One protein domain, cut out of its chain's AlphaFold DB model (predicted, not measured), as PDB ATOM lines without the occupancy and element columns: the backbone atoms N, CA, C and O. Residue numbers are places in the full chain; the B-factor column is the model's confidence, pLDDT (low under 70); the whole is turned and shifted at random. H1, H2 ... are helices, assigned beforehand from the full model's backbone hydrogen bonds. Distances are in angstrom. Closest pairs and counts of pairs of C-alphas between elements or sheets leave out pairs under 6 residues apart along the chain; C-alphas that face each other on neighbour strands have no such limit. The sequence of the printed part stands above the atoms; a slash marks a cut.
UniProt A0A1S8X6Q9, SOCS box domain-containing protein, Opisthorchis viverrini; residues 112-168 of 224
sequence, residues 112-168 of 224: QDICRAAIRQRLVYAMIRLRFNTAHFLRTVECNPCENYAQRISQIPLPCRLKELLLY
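AT A GLANCE: This is residues 112 to 168 of the 224 residues of the protein "SOCS box domain-containing protein" of Opisthorchis viverrini (UniProt A0A1S8X6Q9). One long helix, H1, makes the long axis, and the chain folds back beside it through a long loop that leads to a hairpin of two short helices, H2 and H3, set crosswise to H1. H2 comes near the middle of H1 and H3 near its first part, while residues 135 to 141, at the far end of H1 and the start of the loop, stick out. The printed part has 57 residues with three named helices, in the order H1, H2, H3, and no named strand; its class is all helix. It is loose, with a radius of gyration of the C-alphas of 13.0 A, and its outline is a rod of 40 by 19 by 16 A.

IN THESE COORDINATES: H1 holds residues 112 to 137 and is 36.0 A long, from C-alpha 112 at (-5.631, -43.974, -11.878) to C-alpha 137 at (-16.851, -61.169, 17.719). H2 holds residues 149 to 155, 10.2 A. H3 holds residues 160 to 166, 9.8 A, and ends with C-alpha 166 at (-6.182, -42.374, -2.039).

HOW THE PARTS SIT: H1 touches H3 with residues 116 to 120 alone; their closest C-alphas, of Arg 116 and Leu 166, are 5.9 A apart. Their lines are about perpendicular, at 78 degrees. H1 and H2 only just touch, with 3 pairs of C-alphas within 8 A, and H1 does so with residues 123 to 124 alone; the closest C-alphas are those of Leu 123 and Arg 152, 7.7 A. These lines are about perpendicular too, at 84 degrees. H2 and H3 form a helical hairpin, at a shallow tilt of 25 degrees, opposite ways; they only just touch, with 3 pairs within 8 A, the closest C-alphas being Ile 153 and Lys 163, 6.2 A. In H2 and H3 every O i to N i+4 pair is within hydrogen-bond range; in H1, 21 of 22 are.

THE WHOLE: The two C-alphas farthest apart, of Gln 112 and Arg 139, are 40.3 A apart. The printed part has no cut. The link from H1 to H2 is long, with 11 residues, and that from H2 to H3 is tight. The mean pLDDT of the printed part is 72.7, and residues 129 to 147 are under 70.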
ATOM      1  N   GLN A 112      -5.915 -44.441 -13.232       87.62
ATOM      2  CA  GLN A 112      -5.631 -43.974 -11.878       87.62
ATOM      3  C   GLN A 112      -6.900 -43.760 -11.041       87.62
ATOM      4  O   GLN A 112      -6.941 -44.151  -9.874       87.62
ATOM      5  N   ASP A 113      -7.932 -43.177 -11.644       85.81
ATOM      6  CA  ASP A 113      -9.206 -42.880 -10.998       85.81
ATOM      7  C   ASP A 113     -10.009 -44.171 -10.758       85.81
ATOM      8  O   ASP A 113     -10.548 -44.376  -9.671       85.81
ATOM      9  N   ILE A 114      -9.968 -45.108 -11.713       85.38
ATOM     10  CA  ILE A 114     -10.549 -46.454 -11.564       85.38
ATOM     11  C   ILE A 114      -9.849 -47.231 -10.441       85.38
ATOM     12  O   ILE A 114     -10.505 -47.796  -9.567       85.38
ATOM     13  N   CYS A 115      -8.513 -47.248 -10.421       87.38
ATOM     14  CA  CYS A 115      -7.738 -47.915  -9.377       87.38
ATOM     15  C   CYS A 115      -8.029 -47.317  -7.999       87.38
ATOM     16  O   CYS A 115      -8.223 -48.056  -7.034       87.38
ATOM     17  N   ARG A 116      -8.096 -45.985  -7.905       89.00
ATOM     18  CA  ARG A 116      -8.451 -45.275  -6.673       89.00
ATOM     19  C   ARG A 116      -9.838 -45.690  -6.176       89.00
ATOM     20  O   ARG A 116      -9.969 -46.057  -5.007       89.00
ATOM     21  N   ALA A 117     -10.840 -45.697  -7.057       86.44
ATOM     22  CA  ALA A 117     -12.201 -46.124  -6.744       86.44
ATOM     23  C   ALA A 117     -12.249 -47.585  -6.262       86.44
ATOM     24  O   ALA A 117     -12.822 -47.872  -5.209       86.44
ATOM     25  N   ALA A 118     -11.569 -48.496  -6.962       85.56
ATOM     26  CA  ALA A 118     -11.514 -49.914  -6.607       85.56
ATOM     27  C   ALA A 118     -10.824 -50.165  -5.255       85.56
ATOM     28  O   ALA A 118     -11.318 -50.943  -4.435       85.56
ATOM     29  N   ILE A 119      -9.699 -49.496  -4.981       87.81
ATOM     30  CA  ILE A 119      -9.004 -49.608  -3.690       87.81
ATOM     31  C   ILE A 119      -9.907 -49.097  -2.569       87.81
ATOM     32  O   ILE A 119     -10.089 -49.786  -1.563       87.81
ATOM     33  N   ARG A 120     -10.525 -47.925  -2.752       86.31
ATOM     34  CA  ARG A 120     -11.470 -47.375  -1.780       86.31
ATOM     35  C   ARG A 120     -12.611 -48.349  -1.503       86.31
ATOM     36  O   ARG A 120     -12.905 -48.610  -0.339       86.31
ATOM     37  N   GLN A 121     -13.216 -48.907  -2.546       84.69
ATOM     38  CA  GLN A 121     -14.293 -49.883  -2.425       84.69
ATOM     39  C   GLN A 121     -13.887 -51.057  -1.527       84.69
ATOM     40  O   GLN A 121     -14.602 -51.415  -0.592       84.69
ATOM     41  N   ARG A 122     -12.698 -51.624  -1.765       84.06
ATOM     42  CA  ARG A 122     -12.156 -52.736  -0.974       84.06
ATOM     43  C   ARG A 122     -11.915 -52.349   0.482       84.06
ATOM     44  O   ARG A 122     -12.230 -53.141   1.369       84.06
ATOM     45  N   LEU A 123     -11.402 -51.146   0.738       82.44
ATOM     46  CA  LEU A 123     -11.200 -50.641   2.098       82.44
ATOM     47  C   LEU A 123     -12.529 -50.464   2.833       82.44
ATOM     48  O   LEU A 123     -12.670 -50.938   3.958       82.44
ATOM     49  N   VAL A 124     -13.521 -49.856   2.183       79.38
ATOM     50  CA  VAL A 124     -14.857 -49.663   2.757       79.38
ATOM     51  C   VAL A 124     -15.521 -51.008   3.045       79.38
ATOM     52  O   VAL A 124     -16.010 -51.213   4.153       79.38
ATOM     53  N   TYR A 125     -15.458 -51.971   2.122       77.75
ATOM     54  CA  TYR A 125     -15.959 -53.323   2.373       77.75
ATOM     55  C   TYR A 125     -15.253 -54.014   3.535       77.75
ATOM     56  O   TYR A 125     -15.912 -54.659   4.349       77.75
ATOM     57  N   ALA A 126     -13.930 -53.881   3.646       77.81
ATOM     58  CA  ALA A 126     -13.190 -54.438   4.769       77.81
ATOM     59  C   ALA A 126     -13.633 -53.806   6.097       77.81
ATOM     60  O   ALA A 126     -13.831 -54.526   7.070       77.81
ATOM     61  N   MET A 127     -13.850 -52.489   6.136       73.44
ATOM     62  CA  MET A 127     -14.329 -51.781   7.329       73.44
ATOM     63  C   MET A 127     -15.760 -52.180   7.709       73.44
ATOM     64  O   MET A 127     -16.038 -52.442   8.878       73.44
ATOM     65  N   ILE A 128     -16.656 -52.273   6.725       72.06
ATOM     66  CA  ILE A 128     -18.044 -52.706   6.910       72.06
ATOM     67  C   ILE A 128     -18.086 -54.152   7.417       72.06
ATOM     68  O   ILE A 128     -18.719 -54.437   8.433       72.06
ATOM     69  N   ARG A 129     -17.366 -55.064   6.753       67.44
ATOM     70  CA  ARG A 129     -17.284 -56.476   7.140       67.44
ATOM     71  C   ARG A 129     -16.695 -56.641   8.531       67.44
ATOM     72  O   ARG A 129     -17.191 -57.473   9.278       67.44
ATOM     73  N   LEU A 130     -15.661 -55.870   8.875       62.91
ATOM     74  CA  LEU A 130     -15.130 -55.858  10.231       62.91
ATOM     75  C   LEU A 130     -16.231 -55.439  11.197       62.91
ATOM     76  O   LEU A 130     -16.583 -56.260  12.017       62.91
ATOM     77  N   ARG A 131     -16.893 -54.288  11.035       60.53
ATOM     78  CA  ARG A 131     -17.981 -53.871  11.946       60.53
ATOM     79  C   ARG A 131     -19.086 -54.918  12.128       60.53
ATOM     80  O   ARG A 131     -19.497 -55.167  13.259       60.53
ATOM     81  N   PHE A 132     -19.539 -55.552  11.048       59.34
ATOM     82  CA  PHE A 132     -20.588 -56.573  11.127       59.34
ATOM     83  C   PHE A 132     -20.097 -57.905  11.713       59.34
ATOM     84  O   PHE A 132     -20.823 -58.534  12.476       59.34
ATOM     85  N   ASN A 133     -18.856 -58.316  11.439       52.78
ATOM     86  CA  ASN A 133     -18.274 -59.508  12.059       52.78
ATOM     87  C   ASN A 133     -17.884 -59.264  13.518       52.78
ATOM     88  O   ASN A 133     -18.021 -60.170  14.336       52.78
ATOM     89  N   THR A 134     -17.448 -58.055  13.884       48.84
ATOM     90  CA  THR A 134     -17.168 -57.711  15.277       48.84
ATOM     91  C   THR A 134     -18.456 -57.596  16.078       48.84
ATOM     92  O   THR A 134     -18.439 -57.971  17.234       48.84
ATOM     93  N   ALA A 135     -19.613 -57.248  15.507       50.28
ATOM     94  CA  ALA A 135     -20.880 -57.375  16.244       50.28
ATOM     95  C   ALA A 135     -21.140 -58.814  16.760       50.28
ATOM     96  O   ALA A 135     -21.765 -58.985  17.802       50.28
ATOM     97  N   HIS A 136     -20.585 -59.842  16.099       43.47
ATOM     98  CA  HIS A 136     -20.583 -61.236  16.568       43.47
ATOM     99  C   HIS A 136     -19.289 -61.634  17.328       43.47
ATOM    100  O   HIS A 136     -19.278 -62.611  18.075       43.47
ATOM    101  N   PHE A 137     -18.188 -60.893  17.158       43.41
ATOM    102  CA  PHE A 137     -16.851 -61.169  17.719       43.41
ATOM    103  C   PHE A 137     -16.397 -60.157  18.797       43.41
ATOM    104  O   PHE A 137     -15.256 -60.183  19.247       43.41
ATOM    105  N   LEU A 138     -17.279 -59.273  19.268       45.28
ATOM    106  CA  LEU A 138     -17.032 -58.272  20.320       45.28
ATOM    107  C   LEU A 138     -16.986 -58.896  21.726       45.28
ATOM    108  O   LEU A 138     -17.231 -58.223  22.724       45.28
ATOM    109  N   ARG A 139     -16.660 -60.188  21.829       44.84
ATOM    110  CA  ARG A 139     -16.392 -60.827  23.117       44.84
ATOM    111  C   ARG A 139     -14.904 -61.017  23.407       44.84
ATOM    112  O   ARG A 139     -14.589 -61.312  24.552       44.84
ATOM    113  N   THR A 140     -13.995 -60.832  22.440       41.50
ATOM    114  CA  THR A 140     -12.576 -61.187  22.673       41.50
ATOM    115  C   THR A 140     -11.497 -60.363  21.971       41.50
ATOM    116  O   THR A 140     -10.331 -60.582  22.283       41.50
ATOM    117  N   VAL A 141     -11.796 -59.413  21.078       43.31
ATOM    118  CA  VAL A 141     -10.738 -58.562  20.493       43.31
ATOM    119  C   VAL A 141     -11.201 -57.116  20.451       43.31
ATOM    120  O   VAL A 141     -12.225 -56.804  19.847       43.31
ATOM    121  N   GLU A 142     -10.433 -56.246  21.105       42.03
ATOM    122  CA  GLU A 142     -10.555 -54.788  21.099       42.03
ATOM    123  C   GLU A 142     -10.349 -54.245  19.674       42.03
ATOM    124  O   GLU A 142      -9.308 -53.696  19.319       42.03
ATOM    125  N   CYS A 143     -11.330 -54.427  18.792       44.47
ATOM    126  CA  CYS A 143     -11.365 -53.690  17.540       44.47
ATOM    127  C   CYS A 143     -11.666 -52.234  17.883       44.47
ATOM    128  O   CYS A 143     -12.786 -51.930  18.289       44.47
ATOM    129  N   ASN A 144     -10.676 -51.355  17.717       47.97
ATOM    130  CA  ASN A 144     -10.822 -49.917  17.909       47.97
ATOM    131  C   ASN A 144     -12.027 -49.414  17.078       47.97
ATOM    132  O   ASN A 144     -11.955 -49.396  15.845       47.97
ATOM    133  N   PRO A 145     -13.159 -49.044  17.709       51.50
ATOM    134  CA  PRO A 145     -14.416 -48.766  17.006       51.50
ATOM    135  C   PRO A 145     -14.369 -47.485  16.149       51.50
ATOM    136  O   PRO A 145     -15.330 -47.169  15.439       51.50
ATOM    137  N   CYS A 146     -13.246 -46.763  16.179       55.03
ATOM    138  CA  CYS A 146     -13.089 -45.421  15.635       55.03
ATOM    139  C   CYS A 146     -12.066 -45.294  14.494       55.03
ATOM    140  O   CYS A 146     -11.766 -44.163  14.113       55.03
ATOM    141  N   GLU A 147     -11.553 -46.393  13.922       64.75
ATOM    142  CA  GLU A 147     -10.639 -46.286  12.775       64.75
ATOM    143  C   GLU A 147     -11.353 -45.651  11.565       64.75
ATOM    144  O   GLU A 147     -12.342 -46.181  11.050       64.75
ATOM    145  N   ASN A 148     -10.866 -44.493  11.119       74.06
ATOM    146  CA  ASN A 148     -11.402 -43.772   9.968       74.06
ATOM    147  C   ASN A 148     -10.640 -44.113   8.672       74.06
ATOM    148  O   ASN A 148      -9.545 -44.670   8.687       74.06
ATOM    149  N   TYR A 149     -11.225 -43.767   7.523       78.75
ATOM    150  CA  TYR A 149     -10.665 -44.092   6.205       78.75
ATOM    151  C   TYR A 149      -9.211 -43.620   6.012       78.75
ATOM    152  O   TYR A 149      -8.405 -44.350   5.438       78.75
ATOM    153  N   ALA A 150      -8.846 -42.435   6.513       79.94
ATOM    154  CA  ALA A 150      -7.484 -41.926   6.368       79.94
ATOM    155  C   ALA A 150      -6.475 -42.685   7.231       79.94
ATOM    156  O   ALA A 150      -5.377 -42.979   6.759       79.94
ATOM    157  N   GLN A 151      -6.857 -43.051   8.458       79.25
ATOM    158  CA  GLN A 151      -6.049 -43.921   9.316       79.25
ATOM    159  C   GLN A 151      -5.839 -45.292   8.660       79.25
ATOM    160  O   GLN A 151      -4.731 -45.820   8.656       79.25
ATOM    161  N   ARG A 152      -6.870 -45.828   7.999       80.06
ATOM    162  CA  ARG A 152      -6.749 -47.073   7.239       80.06
ATOM    163  C   ARG A 152      -5.748 -46.944   6.088       80.06
ATOM    164  O   ARG A 152      -4.935 -47.838   5.892       80.06
ATOM    165  N   ILE A 153      -5.782 -45.836   5.338       85.81
ATOM    166  CA  ILE A 153      -4.827 -45.573   4.247       85.81
ATOM    167  C   ILE A 153      -3.399 -45.426   4.770       85.81
ATOM    168  O   ILE A 153      -2.464 -45.928   4.137       85.81
ATOM    169  N   SER A 154      -3.207 -44.737   5.898       83.62
ATOM    170  CA  SER A 154      -1.869 -44.487   6.439       83.62
ATOM    171  C   SER A 154      -1.137 -45.789   6.781       83.62
ATOM    172  O   SER A 154       0.083 -45.856   6.607       83.62
ATOM    173  N   GLN A 155      -1.877 -46.842   7.136       83.44
ATOM    174  CA  GLN A 155      -1.356 -48.173   7.457       83.44
ATOM    175  C   GLN A 155      -1.065 -49.063   6.236       83.44
ATOM    176  O   GLN A 155      -0.355 -50.059   6.366       83.44
ATOM    177  N   ILE A 156      -1.570 -48.738   5.039       84.50
ATOM    178  CA  ILE A 156      -1.321 -49.560   3.844       84.50
ATOM    179  C   ILE A 156       0.161 -49.428   3.446       84.50
ATOM    180  O   ILE A 156       0.681 -48.307   3.427       84.50
ATOM    181  N   PRO A 157       0.867 -50.515   3.083       86.38
ATOM    182  CA  PRO A 157       2.253 -50.452   2.615       86.38
ATOM    183  C   PRO A 157       2.341 -49.918   1.172       86.38
ATOM    184  O   PRO A 157       2.744 -50.618   0.249       86.38
ATOM    185  N   LEU A 158       1.935 -48.662   0.969       87.19
ATOM    186  CA  LEU A 158       2.020 -47.938  -0.301       87.19
ATOM    187  C   LEU A 158       2.961 -46.726  -0.191       87.19
ATOM    188  O   LEU A 158       3.042 -46.111   0.877       87.19
ATOM    189  N   PRO A 159       3.619 -46.325  -1.295       91.12
ATOM    190  CA  PRO A 159       4.335 -45.055  -1.384       91.12
ATOM    191  C   PRO A 159       3.468 -43.855  -0.975       91.12
ATOM    192  O   PRO A 159       2.275 -43.814  -1.287       91.12
ATOM    193  N   CYS A 160       4.077 -42.836  -0.357       86.12
ATOM    194  CA  CYS A 160       3.369 -41.647   0.144       86.12
ATOM    195  C   CYS A 160       2.493 -40.975  -0.922       86.12
ATOM    196  O   CYS A 160       1.338 -40.668  -0.650       86.12
ATOM    197  N   ARG A 161       2.987 -40.851  -2.161       85.44
ATOM    198  CA  ARG A 161       2.218 -40.270  -3.276       85.44
ATOM    199  C   ARG A 161       0.926 -41.033  -3.582       85.44
ATOM    200  O   ARG A 161      -0.089 -40.422  -3.892       85.44
ATOM    201  N   LEU A 162       0.939 -42.364  -3.477       87.19
ATOM    202  CA  LEU A 162      -0.271 -43.171  -3.671       87.19
ATOM    203  C   LEU A 162      -1.220 -43.060  -2.473       87.19
ATOM    204  O   LEU A 162      -2.430 -43.100  -2.656       87.19
ATOM    205  N   LYS A 163      -0.701 -42.865  -1.257       87.62
ATOM    206  CA  LYS A 163      -1.543 -42.572  -0.087       87.62
ATOM    207  C   LYS A 163      -2.245 -41.225  -0.227       87.62
ATOM    208  O   LYS A 163      -3.449 -41.155  -0.017       87.62
ATOM    209  N   GLU A 164      -1.526 -40.184  -0.640       83.88
ATOM    210  CA  GLU A 164      -2.103 -38.861  -0.921       83.88
ATOM    211  C   GLU A 164      -3.193 -38.941  -1.983       83.88
ATOM    212  O   GLU A 164      -4.282 -38.397  -1.801       83.88
ATOM    213  N   LEU A 165      -2.927 -39.712  -3.040       85.56
ATOM    214  CA  LEU A 165      -3.898 -40.009  -4.074       85.56
ATOM    215  C   LEU A 165      -5.164 -40.667  -3.499       85.56
ATOM    216  O   LEU A 165      -6.269 -40.273  -3.850       85.56
ATOM    217  N   LEU A 166      -5.037 -41.663  -2.624       87.38
ATOM    218  CA  LEU A 166      -6.182 -42.374  -2.039       87.38
ATOM    219  C   LEU A 166      -6.970 -41.537  -1.023       87.38
ATOM    220  O   LEU A 166      -8.142 -41.826  -0.781       87.38
ATOM    221  N   LEU A 167      -6.349 -40.517  -0.432       85.00
ATOM    222  CA  LEU A 167      -6.970 -39.617   0.542       85.00
ATOM    223  C   LEU A 167      -7.873 -38.552  -0.096       85.00
ATOM    224  O   LEU A 167      -8.543 -37.838   0.645       85.00
ATOM    225  N   TYR A 168      -7.911 -38.452  -1.431       80.44
ATOM    226  CA  TYR A 168      -8.665 -37.422  -2.157       80.44
ATOM    227  C   TYR A 168      -8.286 -35.995  -1.728       80.44
ATOM    228  O   TYR A 168      -9.140 -35.113  -1.675       80.44
TER     229      TYR A 168